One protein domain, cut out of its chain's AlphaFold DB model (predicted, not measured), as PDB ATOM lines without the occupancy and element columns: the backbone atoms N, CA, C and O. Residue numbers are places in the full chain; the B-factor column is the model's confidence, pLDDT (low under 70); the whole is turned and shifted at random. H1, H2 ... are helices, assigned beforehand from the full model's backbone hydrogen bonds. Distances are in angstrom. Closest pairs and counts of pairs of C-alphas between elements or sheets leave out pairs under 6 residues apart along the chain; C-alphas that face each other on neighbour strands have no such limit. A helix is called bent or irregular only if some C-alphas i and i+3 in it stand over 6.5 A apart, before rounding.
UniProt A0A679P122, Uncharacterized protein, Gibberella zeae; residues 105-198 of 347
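AT A GLANCE: This is residues 105 to 198 of the 347 residues of an uncharacterized protein of Gibberella zeae (UniProt A0A679P122). A long, loose helical model has H3 in its middle, with short H2 folded back beside one part of it, while H1 and H4 reach from H3 toward opposite ends of the long axis. Residues 187 to 198 of H4 stick out at one end and residues 112 to 118 at the other; residues 162 to 168 stick out on a side. The printed part has 94 residues with four named helices, H1 to H4 in order, no named strand, and the class all helix. It is loose, with a radius of gyration of the C-alphas of 15.6 A, and only just elongated, spanning 58 by 31 by 18 A.

IN THESE COORDINATES: H1, residues 116 to 133, begins at C-alpha (265.573, 266.852, 302.229) and is 25.8 A long. H2 is residues 138 to 144, 9.6 A, and irregular: C-alphas 140 and 143 are 7.5 A apart. H3, residues 146 to 162, is 24.2 A long. H4, residues 179 to 198, is 29.0 A long and ends at C-alpha (255.985, 281.655, 355.562).

HOW THE PARTS SIT: H3 is the hub. Residues 130 to 133 of H1 touch it, closest at the C-alphas of His 133 and Phe 156, 6.9 A. H2 and H3 form a helical hairpin at a shallow tilt of 26 degrees; their closest C-alphas, Ala 142 and Leu 149, are 4.2 A apart. H4 touches H3 with residues 179 to 185 alone, about perpendicular at 81 degrees; their closest C-alphas, Ala 154 and Ala 182, are 5.9 A apart. H1 and H4 are apart. Every O i to N i+4 pair is within hydrogen-bond range in H1, H3 and H4; H2 has 1 of 3, and 3 of 4 O i to N i+3 pairs.

THE WHOLE: The farthest C-alphas, Ser 114 and Thr 198, are 58.4 A apart. The printed part has no cut; H3 to H4 is a long link. Residues 105 to 123 and 164 to 168 have pLDDT under 70.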
ATOM      1  N   ILE A 105     254.034 269.228 326.756       46.19
ATOM      2  CA  ILE A 105     254.717 269.831 325.599       46.19
ATOM      3  C   ILE A 105     255.270 268.789 324.614       46.19
ATOM      4  O   ILE A 105     256.411 268.345 324.728       46.19
ATOM      5  N   HIS A 106     254.476 268.445 323.599       49.81
ATOM      6  CA  HIS A 106     254.907 267.555 322.520       49.81
ATOM      7  C   HIS A 106     255.267 268.369 321.278       49.81
ATOM      8  O   HIS A 106     254.496 269.212 320.839       49.81
ATOM      9  N   ILE A 107     256.444 268.135 320.699       48.03
ATOM     10  CA  ILE A 107     256.775 268.675 319.375       48.03
ATOM     11  C   ILE A 107     256.182 267.709 318.354       48.03
ATOM     12  O   ILE A 107     256.521 266.524 318.360       48.03
ATOM     13  N   THR A 108     255.291 268.191 317.495       47.16
ATOM     14  CA  THR A 108     254.746 267.384 316.403       47.16
ATOM     15  C   THR A 108     255.822 267.196 315.335       47.16
ATOM     16  O   THR A 108     256.427 268.157 314.866       47.16
ATOM     17  N   SER A 109     256.121 265.941 314.973       42.31
ATOM     18  CA  SER A 109     257.093 265.649 313.914       42.31
ATOM     19  C   SER A 109     256.596 266.248 312.600       42.31
ATOM     20  O   SER A 109     255.497 265.907 312.151       42.31
ATOM     21  N   VAL A 110     257.402 267.119 311.988       41.19
ATOM     22  CA  VAL A 110     257.136 267.679 310.659       41.19
ATOM     23  C   VAL A 110     256.957 266.518 309.679       41.19
ATOM     24  O   VAL A 110     257.775 265.600 309.643       41.19
ATOM     25  N   ALA A 111     255.835 266.527 308.957       34.41
ATOM     26  CA  ALA A 111     255.383 265.434 308.105       34.41
ATOM     27  C   ALA A 111     256.498 264.898 307.189       34.41
ATOM     28  O   ALA A 111     257.165 265.656 306.486       34.41
ATOM     29  N   GLN A 112     256.675 263.575 307.192       34.25
ATOM     30  CA  GLN A 112     257.523 262.867 306.241       34.25
ATOM     31  C   GLN A 112     256.805 262.806 304.890       34.25
ATOM     32  O   GLN A 112     255.909 261.987 304.727       34.25
ATOM     33  N   ASP A 113     257.195 263.662 303.946       36.19
ATOM     34  CA  ASP A 113     257.277 263.290 302.530       36.19
ATOM     35  C   ASP A 113     258.147 264.286 301.733       36.19
ATOM     36  O   ASP A 113     257.922 265.492 301.740       36.19
ATOM     37  N   SER A 114     259.173 263.722 301.085       39.47
ATOM     38  CA  SER A 114     260.043 264.240 300.011       39.47
ATOM     39  C   SER A 114     260.336 265.751 299.927       39.47
ATOM     40  O   SER A 114     259.647 266.461 299.204       39.47
ATOM     41  N   ASP A 115     261.431 266.202 300.559       41.97
ATOM     42  CA  ASP A 115     262.428 267.141 299.992       41.97
ATOM     43  C   ASP A 115     263.494 267.493 301.051       41.97
ATOM     44  O   ASP A 115     263.363 268.454 301.802       41.97
ATOM     45  N   HIS A 116     264.594 266.736 301.130       48.06
ATOM     46  CA  HIS A 116     265.573 266.852 302.229       48.06
ATOM     47  C   HIS A 116     266.250 268.229 302.392       48.06
ATOM     48  O   HIS A 116     266.738 268.539 303.479       48.06
ATOM     49  N   VAL A 117     266.300 269.064 301.348       45.28
ATOM     50  CA  VAL A 117     266.900 270.411 301.427       45.28
ATOM     51  C   VAL A 117     265.879 271.444 301.912       45.28
ATOM     52  O   VAL A 117     266.181 272.198 302.835       45.28
ATOM     53  N   ALA A 118     264.652 271.418 301.382       46.41
ATOM     54  CA  ALA A 118     263.563 272.275 301.855       46.41
ATOM     55  C   ALA A 118     263.141 271.904 303.287       46.41
ATOM     56  O   ALA A 118     262.879 272.776 304.115       46.41
ATOM     57  N   GLN A 119     263.156 270.613 303.624       52.69
ATOM     58  CA  GLN A 119     262.825 270.106 304.953       52.69
ATOM     59  C   GLN A 119     263.813 270.601 306.019       52.69
ATOM     60  O   GLN A 119     263.384 271.059 307.074       52.69
ATOM     61  N   LYS A 120     265.119 270.634 305.720       56.03
ATOM     62  CA  LYS A 120     266.140 271.136 306.654       56.03
ATOM     63  C   LYS A 120     266.031 272.647 306.901       56.03
ATOM     64  O   LYS A 120     266.223 273.103 308.028       56.03
ATOM     65  N   GLU A 121     265.699 273.426 305.870       56.78
ATOM     66  CA  GLU A 121     265.424 274.865 306.019       56.78
ATOM     67  C   GLU A 121     264.146 275.116 306.836       56.78
ATOM     68  O   GLU A 121     264.112 276.015 307.682       56.78
ATOM     69  N   THR A 122     263.123 274.276 306.656       63.47
ATOM     70  CA  THR A 122     261.860 274.354 307.409       63.47
ATOM     71  C   THR A 122     262.050 273.972 308.882       63.47
ATOM     72  O   THR A 122     261.543 274.659 309.768       63.47
ATOM     73  N   GLU A 123     262.845 272.936 309.166       67.94
ATOM     74  CA  GLU A 123     263.196 272.506 310.527       67.94
ATOM     75  C   GLU A 123     264.027 273.562 311.266       67.94
ATOM     76  O   GLU A 123     263.710 273.912 312.402       67.94
ATOM     77  N   SER A 124     265.041 274.140 310.613       75.12
ATOM     78  CA  SER A 124     265.844 275.221 311.201       75.12
ATOM     79  C   SER A 124     264.990 276.454 311.530       75.12
ATOM     80  O   SER A 124     265.156 277.062 312.589       75.12
ATOM     81  N   SER A 125     264.046 276.801 310.651       81.12
ATOM     82  CA  SER A 125     263.096 277.900 310.864       81.12
ATOM     83  C   SER A 125     262.128 277.623 312.025       81.12
ATOM     84  O   SER A 125     261.862 278.508 312.846       81.12
ATOM     85  N   ALA A 126     261.646 276.383 312.162       82.88
ATOM     86  CA  ALA A 126     260.800 275.969 313.281       82.88
ATOM     87  C   ALA A 126     261.555 276.040 314.619       82.88
ATOM     88  O   ALA A 126     261.058 276.633 315.576       82.88
ATOM     89  N   VAL A 127     262.787 275.523 314.672       85.19
ATOM     90  CA  VAL A 127     263.657 275.576 315.860       85.19
ATOM     91  C   VAL A 127     263.893 277.024 316.298       85.19
ATOM     92  O   VAL A 127     263.715 277.367 317.470       85.19
ATOM     93  N   GLU A 128     264.246 277.904 315.361       86.88
ATOM     94  CA  GLU A 128     264.449 279.323 315.657       86.88
ATOM     95  C   GLU A 128     263.159 279.989 316.155       86.88
ATOM     96  O   GLU A 128     263.183 280.767 317.115       86.88
ATOM     97  N   THR A 129     262.015 279.628 315.570       88.81
ATOM     98  CA  THR A 129     260.698 280.109 315.993       88.81
ATOM     99  C   THR A 129     260.378 279.696 317.432       88.81
ATOM    100  O   THR A 129     259.932 280.545 318.211       88.81
ATOM    101  N   ILE A 130     260.661 278.449 317.821       89.69
ATOM    102  CA  ILE A 130     260.475 277.941 319.192       89.69
ATOM    103  C   ILE A 130     261.300 278.767 320.188       89.69
ATOM    104  O   ILE A 130     260.756 279.322 321.148       89.69
ATOM    105  N   PHE A 131     262.608 278.912 319.948       89.62
ATOM    106  CA  PHE A 131     263.485 279.668 320.849       89.62
ATOM    107  C   PHE A 131     263.099 281.149 320.929       89.62
ATOM    108  O   PHE A 131     263.112 281.744 322.008       89.62
ATOM    109  N   LYS A 132     262.707 281.752 319.802       89.50
ATOM    110  CA  LYS A 132     262.295 283.159 319.738       89.50
ATOM    111  C   LYS A 132     261.058 283.449 320.589       89.50
ATOM    112  O   LYS A 132     260.967 284.548 321.135       89.50
ATOM    113  N   HIS A 133     260.135 282.493 320.697       90.00
ATOM    114  CA  HIS A 133     258.875 282.659 321.423       90.00
ATOM    115  C   HIS A 133     258.931 282.234 322.892       90.00
ATOM    116  O   HIS A 133     257.965 282.486 323.614       90.00
ATOM    117  N   CYS A 134     260.050 281.679 323.367       90.50
ATOM    118  CA  CYS A 134     260.282 281.507 324.799       90.50
ATOM    119  C   CYS A 134     260.124 282.848 325.540       90.50
ATOM    120  O   CYS A 134     260.517 283.903 325.035       90.50
ATOM    121  N   ARG A 135     259.537 282.818 326.743       88.69
ATOM    122  CA  ARG A 135     259.230 284.017 327.543       88.69
ATOM    123  C   ARG A 135     259.930 284.027 328.900       88.69
ATOM    124  O   ARG A 135     260.345 282.990 329.419       88.69
ATOM    125  N   GLY A 136     260.004 285.227 329.477       87.06
ATOM    126  CA  GLY A 136     260.673 285.506 330.744       87.06
ATOM    127  C   GLY A 136     262.172 285.230 330.700       87.06
ATOM    128  O   GLY A 136     262.761 285.039 329.636       87.06
ATOM    129  N   HIS A 137     262.775 285.129 331.880       84.12
ATOM    130  CA  HIS A 137     264.219 284.932 332.035       84.12
ATOM    131  C   HIS A 137     264.758 283.654 331.370       84.12
ATOM    132  O   HIS A 137     265.917 283.599 330.955       84.12
ATOM    133  N   GLY A 138     263.895 282.643 331.206       82.56
ATOM    134  CA  GLY A 138     264.235 281.380 330.554       82.56
ATOM    135  C   GLY A 138     264.567 281.520 329.068       82.56
ATOM    136  O   GLY A 138     265.280 280.673 328.547       82.56
ATOM    137  N   ARG A 139     264.122 282.586 328.385       88.62
ATOM    138  CA  ARG A 139     264.397 282.795 326.951       88.62
ATOM    139  C   ARG A 139     265.894 282.873 326.662       88.62
ATOM    140  O   ARG A 139     266.393 282.120 325.830       88.62
ATOM    141  N   SER A 140     266.607 283.735 327.382       88.56
ATOM    142  CA  SER A 140     268.059 283.902 327.239       88.56
ATOM    143  C   SER A 140     268.875 282.641 327.565       88.56
ATOM    144  O   SER A 140     270.004 282.502 327.097       88.56
ATOM    145  N   LEU A 141     268.287 281.713 328.327       88.69
ATOM    146  CA  LEU A 141     268.900 280.454 328.745       88.69
ATOM    147  C   LEU A 141     268.379 279.242 327.962       88.69
ATOM    148  O   LEU A 141     268.909 278.149 328.121       88.69
ATOM    149  N   ALA A 142     267.371 279.397 327.098       88.62
ATOM    150  CA  ALA A 142     266.662 278.276 326.476       88.62
ATOM    151  C   ALA A 142     267.586 277.361 325.658       88.62
ATOM    152  O   ALA A 142     267.397 276.149 325.638       88.62
ATOM    153  N   LYS A 143     268.626 277.926 325.035       86.44
ATOM    154  CA  LYS A 143     269.641 277.161 324.291       86.44
ATOM    155  C   LYS A 143     270.578 276.347 325.188       86.44
ATOM    156  O   LYS A 143     271.319 275.523 324.682       86.44
ATOM    157  N   GLN A 144     270.568 276.584 326.495       85.75
ATOM    158  CA  GLN A 144     271.512 276.025 327.460       85.75
ATOM    159  C   GLN A 144     270.924 274.855 328.266       85.75
ATOM    160  O   GLN A 144     271.397 274.562 329.359       85.75
ATOM    161  N   GLY A 145     269.843 274.224 327.815       84.62
ATOM    162  CA  GLY A 145     269.267 273.082 328.522       84.62
ATOM    163  C   GLY A 145     267.777 272.909 328.271       84.62
ATOM    164  O   GLY A 145     267.037 273.884 328.117       84.62
ATOM    165  N   SER A 146     267.315 271.657 328.288       83.69
ATOM    166  CA  SER A 146     265.912 271.331 328.014       83.69
ATOM    167  C   SER A 146     265.010 271.943 329.066       83.69
ATOM    168  O   SER A 146     263.949 272.453 328.741       83.69
ATOM    169  N   THR A 147     265.454 271.976 330.321       85.06
ATOM    170  CA  THR A 147     264.685 272.578 331.410       85.06
ATOM    171  C   THR A 147     264.464 274.083 331.197       85.06
ATOM    172  O   THR A 147     263.372 274.572 331.489       85.06
ATOM    173  N   TRP A 148     265.438 274.815 330.637       87.44
ATOM    174  CA  TRP A 148     265.258 276.237 330.312       87.44
ATOM    175  C   TRP A 148     264.258 276.453 329.197       87.44
ATOM    176  O   TRP A 148     263.378 277.310 329.306       87.44
ATOM    177  N   LEU A 149     264.381 275.646 328.148       87.00
ATOM    178  CA  LEU A 149     263.462 275.654 327.028       87.00
ATOM    179  C   LEU A 149     262.031 275.338 327.488       87.00
ATOM    180  O   LEU A 149     261.118 276.116 327.217       87.00
ATOM    181  N   THR A 150     261.841 274.272 328.273       85.94
ATOM    182  CA  THR A 150     260.541 273.904 328.855       85.94
ATOM    183  C   THR A 150     259.951 275.049 329.670       85.94
ATOM    184  O   THR A 150     258.776 275.374 329.511       85.94
ATOM    185  N   LEU A 151     260.753 275.697 330.522       85.50
ATOM    186  CA  LEU A 151     260.286 276.816 331.339       85.50
ATOM    187  C   LEU A 151     259.869 278.016 330.477       85.50
ATOM    188  O   LEU A 151     258.810 278.601 330.709       85.50
ATOM    189  N   GLY A 152     260.679 278.378 329.480       89.19
ATOM    190  CA  GLY A 152     260.389 279.482 328.566       89.19
ATOM    191  C   GLY A 152     259.113 279.252 327.752       89.19
ATOM    192  O   GLY A 152     258.314 280.178 327.586       89.19
ATOM    193  N   LEU A 153     258.893 278.017 327.299       88.50
ATOM    194  CA  LEU A 153     257.691 277.604 326.577       88.50
ATOM    195  C   LEU A 153     256.457 277.546 327.482       88.50
ATOM    196  O   LEU A 153     255.397 278.045 327.114       88.50
ATOM    197  N   ALA A 154     256.583 277.024 328.701       86.88
ATOM    198  CA  ALA A 154     255.477 277.025 329.654       86.88
ATOM    199  C   ALA A 154     255.038 278.458 330.012       86.88
ATOM    200  O   ALA A 154     253.844 278.752 330.071       86.88
ATOM    201  N   LYS A 155     255.997 279.382 330.170       87.25
ATOM    202  CA  LYS A 155     255.714 280.812 330.371       87.25
ATOM    203  C   LYS A 155     255.022 281.449 329.169       87.25
ATOM    204  O   LYS A 155     254.131 282.275 329.359       87.25
ATOM    205  N   PHE A 156     255.391 281.057 327.948       88.06
ATOM    206  CA  PHE A 156     254.679 281.482 326.743       88.06
ATOM    207  C   PHE A 156     253.202 281.076 326.797       88.06
ATOM    208  O   PHE A 156     252.342 281.936 326.616       88.06
ATOM    209  N   VAL A 157     252.905 279.812 327.119       87.25
ATOM    210  CA  VAL A 157     251.522 279.310 327.220       87.25
ATOM    211  C   VAL A 157     250.732 280.070 328.274       87.25
ATOM    212  O   VAL A 157     249.631 280.533 328.001       87.25
ATOM    213  N   ILE A 158     251.306 280.246 329.464       85.50
ATOM    214  CA  ILE A 158     250.676 280.995 330.557       85.50
ATOM    215  C   ILE A 158     250.312 282.410 330.104       85.50
ATOM    216  O   ILE A 158     249.173 282.845 330.255       85.50
ATOM    217  N   HIS A 159     251.269 283.112 329.499       85.94
ATOM    218  CA  HIS A 159     251.055 284.463 328.998       85.94
ATOM    219  C   HIS A 159     249.985 284.510 327.897       85.94
ATOM    220  O   HIS A 159     249.147 285.412 327.885       85.94
ATOM    221  N   TYR A 160     249.991 283.535 326.986       85.44
ATOM    222  CA  TYR A 160     249.012 283.416 325.910       85.44
ATOM    223  C   TYR A 160     247.587 283.203 326.449       85.44
ATOM    224  O   TYR A 160     246.667 283.923 326.053       85.44
ATOM    225  N   LEU A 161     247.419 282.280 327.406       83.31
ATOM    226  CA  LEU A 161     246.134 281.983 328.046       83.31
ATOM    227  C   LEU A 161     245.597 283.179 328.850       83.31
ATOM    228  O   LEU A 161     244.412 283.506 328.760       83.31
ATOM    229  N   GLU A 162     246.458 283.881 329.592       82.44
ATOM    230  CA  GLU A 162     246.063 285.059 330.377       82.44
ATOM    231  C   GLU A 162     245.595 286.228 329.503       82.44
ATOM    232  O   GLU A 162     244.650 286.933 329.860       82.44
ATOM    233  N   GLN A 163     246.211 286.425 328.334       80.94
ATOM    234  CA  GLN A 163     245.836 287.511 327.431       80.94
ATOM    235  C   GLN A 163     244.508 287.282 326.696       80.94
ATOM    236  O   GLN A 163     244.048 288.204 326.021       80.94
ATOM    237  N   ARG A 164     243.885 286.095 326.808       68.50
ATOM    238  CA  ARG A 164     242.624 285.723 326.126       68.50
ATOM    239  C   ARG A 164     242.601 286.109 324.636       68.50
ATOM    240  O   ARG A 164     241.556 286.479 324.097       68.50
ATOM    241  N   ARG A 165     243.759 286.108 323.969       62.41
ATOM    242  CA  ARG A 165     243.883 286.638 322.605       62.41
ATOM    243  C   ARG A 165     243.375 285.622 321.587       62.41
ATOM    244  O   ARG A 165     243.852 284.501 321.534       62.41
ATOM    245  N   GLN A 166     242.471 286.078 320.722       53.50
ATOM    246  CA  GLN A 166     241.947 285.375 319.539       53.50
ATOM    247  C   GLN A 166     242.950 285.352 318.359       53.50
ATOM    248  O   GLN A 166     242.548 285.362 317.199       53.50
ATOM    249  N   GLY A 167     244.254 285.427 318.639       59.28
ATOM    250  CA  GLY A 167     245.302 285.508 317.617       59.28
ATOM    251  C   GLY A 167     245.830 284.135 317.211       59.28
ATOM    252  O   GLY A 167     245.671 283.166 317.945       59.28
ATOM    253  N   ILE A 168     246.498 284.065 316.058       61.59
ATOM    254  CA  ILE A 168     247.213 282.859 315.628       61.59
ATOM    255  C   ILE A 168     248.350 282.604 316.624       61.59
ATOM    256  O   ILE A 168     249.215 283.464 316.824       61.59
ATOM    257  N   ASN A 169     248.338 281.436 317.263       80.50
ATOM    258  CA  ASN A 169     249.454 280.969 318.071       80.50
ATOM    259  C   ASN A 169     250.655 280.744 317.136       80.50
ATOM    260  O   ASN A 169     250.602 279.910 316.241       80.50
ATOM    261  N   ALA A 170     251.740 281.496 317.330       81.19
ATOM    262  CA  ALA A 170     252.931 281.410 316.480       81.19
ATOM    263  C   ALA A 170     253.648 280.047 316.553       81.19
ATOM    264  O   ALA A 170     254.526 279.777 315.740       81.19
ATOM    265  N   LEU A 171     253.294 279.222 317.541       86.00
ATOM    266  CA  LEU A 171     253.794 277.863 317.729       86.00
ATOM    267  C   LEU A 171     252.747 276.796 317.363       86.00
ATOM    268  O   LEU A 171     252.986 275.614 317.603       86.00
ATOM    269  N   ASP A 172     251.602 277.194 316.799       82.88
ATOM    270  CA  ASP A 172     250.570 276.264 316.332       82.88
ATOM    271  C   ASP A 172     251.121 275.338 315.242       82.88
ATOM    272  O   ASP A 172     251.806 275.788 314.322       82.88
ATOM    273  N   GLY A 173     250.871 274.035 315.376       79.88
ATOM    274  CA  GLY A 173     251.429 273.007 314.489       79.88
ATOM    275  C   GLY A 173     252.944 272.781 314.601       79.88
ATOM    276  O   GLY A 173     253.480 271.979 313.841       79.88
ATOM    277  N   ILE A 174     253.635 273.469 315.520       81.50
ATOM    278  CA  ILE A 174     255.057 273.245 315.837       81.50
ATOM    279  C   ILE A 174     255.189 272.602 317.221       81.50
ATOM    280  O   ILE A 174     255.980 271.681 317.421       81.50
ATOM    281  N   VAL A 175     254.428 273.108 318.197       81.19
ATOM    282  CA  VAL A 175     254.471 272.656 319.588       81.19
ATOM    283  C   VAL A 175     253.054 272.508 320.131       81.19
ATOM    284  O   VAL A 175     252.296 273.476 320.204       81.19
ATOM    285  N   ASP A 176     252.728 271.307 320.589       80.69
ATOM    286  CA  ASP A 176     251.480 270.998 321.271       80.69
ATOM    287  C   ASP A 176     251.614 271.308 322.755       80.69
ATOM    288  O   ASP A 176     252.444 270.733 323.463       80.69
ATOM    289  N   PHE A 177     250.759 272.193 323.257       78.12
ATOM    290  CA  PHE A 177     250.763 272.582 324.660       78.12
ATOM    291  C   PHE A 177     249.641 271.907 325.439       78.12
ATOM    292  O   PHE A 177     248.479 271.927 325.042       78.12
ATOM    293  N   SER A 178     249.983 271.376 326.612       79.62
ATOM    294  CA  SER A 178     248.995 270.932 327.594       79.62
ATOM    295  C   SER A 178     248.600 272.111 328.487       79.62
ATOM    296  O   SER A 178     249.397 272.564 329.314       79.62
ATOM    297  N   GLU A 179     247.366 272.606 328.347       77.31
ATOM    298  CA  GLU A 179     246.811 273.647 329.232       77.31
ATOM    299  C   GLU A 179     246.825 273.209 330.709       77.31
ATOM    300  O   GLU A 179     247.053 274.015 331.612       77.31
ATOM    301  N   GLU A 180     246.656 271.907 330.963       79.19
ATOM    302  CA  GLU A 180     246.784 271.309 332.295       79.19
ATOM    303  C   GLU A 180     248.178 271.486 332.886       79.19
ATOM    304  O   GLU A 180     248.315 271.828 334.065       79.19
ATOM    305  N   GLY A 181     249.208 271.246 332.073       77.56
ATOM    306  CA  GLY A 181     250.597 271.396 332.486       77.56
ATOM    307  C   GLY A 181     250.902 272.839 332.880       77.56
ATOM    308  O   GLY A 181     251.488 273.084 333.936       77.56
ATOM    309  N   ALA A 182     250.418 273.804 332.091       76.38
ATOM    310  CA  ALA A 182     250.558 275.227 332.391       76.38
ATOM    311  C   ALA A 182     249.862 275.617 333.709       76.38
ATOM    312  O   ALA A 182     250.472 276.267 334.563       76.38
ATOM    313  N   ALA A 183     248.622 275.166 333.920       79.69
ATOM    314  CA  ALA A 183     247.883 275.418 335.159       79.69
ATOM    315  C   ALA A 183     248.553 274.765 336.384       79.69
ATOM    316  O   ALA A 183     248.615 275.353 337.469       79.69
ATOM    317  N   SER A 184     249.093 273.556 336.220       83.12
ATOM    318  CA  SER A 184     249.815 272.843 337.279       83.12
ATOM    319  C   SER A 184     251.116 273.552 337.655       83.12
ATOM    320  O   SER A 184     251.410 273.692 338.843       83.12
ATOM    321  N   LEU A 185     251.857 274.074 336.671       81.50
ATOM    322  CA  LEU A 185     253.061 274.869 336.907       81.50
ATOM    323  C   LEU A 185     252.751 276.169 337.664       81.50
ATOM    324  O   LEU A 185     253.443 276.491 338.631       81.50
ATOM    325  N   GLN A 186     251.694 276.893 337.275       80.56
ATOM    326  CA  GLN A 186     251.241 278.084 338.006       80.56
ATOM    327  C   GLN A 186     250.939 277.766 339.474       80.56
ATOM    328  O   GLN A 186     251.386 278.489 340.366       80.56
ATOM    329  N   ARG A 187     250.237 276.657 339.738       84.62
ATOM    330  CA  ARG A 187     249.920 276.213 341.101       84.62
ATOM    331  C   ARG A 187     251.175 275.855 341.897       84.62
ATOM    332  O   ARG A 187     251.285 276.238 343.059       84.62
ATOM    333  N   LEU A 188     252.125 275.144 341.288       83.75
ATOM    334  CA  LEU A 188     253.388 274.786 341.936       83.75
ATOM    335  C   LEU A 188     254.176 276.035 342.341       83.75
ATOM    336  O   LEU A 188     254.658 276.118 343.468       83.75
ATOM    337  N   ILE A 189     254.267 277.017 341.445       79.69
ATOM    338  CA  ILE A 189     254.961 278.271 341.729       79.69
ATOM    339  C   ILE A 189     254.259 279.020 342.851       79.69
ATOM    340  O   ILE A 189     254.923 279.393 343.811       79.69
ATOM    341  N   HIS A 190     252.932 279.137 342.810       81.88
ATOM    342  CA  HIS A 190     252.174 279.735 343.905       81.88
ATOM    343  C   HIS A 190     252.457 279.057 345.258       81.88
ATOM    344  O   HIS A 190     252.716 279.732 346.253       81.88
ATOM    345  N   ASN A 191     252.509 277.723 345.298       83.94
ATOM    346  CA  ASN A 191     252.838 276.989 346.520       83.94
ATOM    347  C   ASN A 191     254.254 277.307 347.029       83.94
ATOM    348  O   ASN A 191     254.442 277.513 348.227       83.94
ATOM    349  N   ILE A 192     255.245 277.384 346.135       81.00
ATOM    350  CA  ILE A 192     256.621 277.767 346.487       81.00
ATOM    351  C   ILE A 192     256.657 279.191 347.059       81.00
ATOM    352  O   ILE A 192     257.318 279.434 348.070       81.00
ATOM    353  N   GLN A 193     255.909 280.122 346.462       78.38
ATOM    354  CA  GLN A 193     255.798 281.500 346.951       78.38
ATOM    355  C   GLN A 193     255.234 281.541 348.379       78.38
ATOM    356  O   GLN A 193     255.797 282.210 349.246       78.38
ATOM    357  N   CYS A 194     254.184 280.764 348.656       80.62
ATOM    358  CA  CYS A 194     253.607 280.638 349.997       80.62
ATOM    359  C   CYS A 194     254.617 280.096 351.021       80.62
ATOM    360  O   CYS A 194     254.682 280.590 352.150       80.62
ATOM    361  N   VAL A 195     255.441 279.116 350.636       83.88
ATOM    362  CA  VAL A 195     256.506 278.585 351.502       83.88
ATOM    363  C   VAL A 195     257.534 279.670 351.825       83.88
ATOM    364  O   VAL A 195     257.851 279.862 352.998       83.88
ATOM    365  N   PHE A 196     258.021 280.417 350.833       79.44
ATOM    366  CA  PHE A 196     258.979 281.505 351.069       79.44
ATOM    367  C   PHE A 196     258.407 282.617 351.952       79.44
ATOM    368  O   PHE A 196     259.070 283.047 352.897       79.44
ATOM    369  N   ALA A 197     257.156 283.020 351.708       78.50
ATOM    370  CA  ALA A 197     256.464 284.007 352.532       78.50
ATOM    371  C   ALA A 197     256.347 283.546 353.997       78.50
ATOM    372  O   ALA A 197     256.591 284.323 354.920       78.50
ATOM    373  N   THR A 198     256.059 282.258 354.217       84.25
ATOM    374  CA  THR A 198     255.985 281.655 355.562       84.25
ATOM    375  C   THR A 198     257.322 281.744 356.304       84.25
ATOM    376  O   THR A 198     257.351 281.960 357.513       84.25
TER     377      THR A 198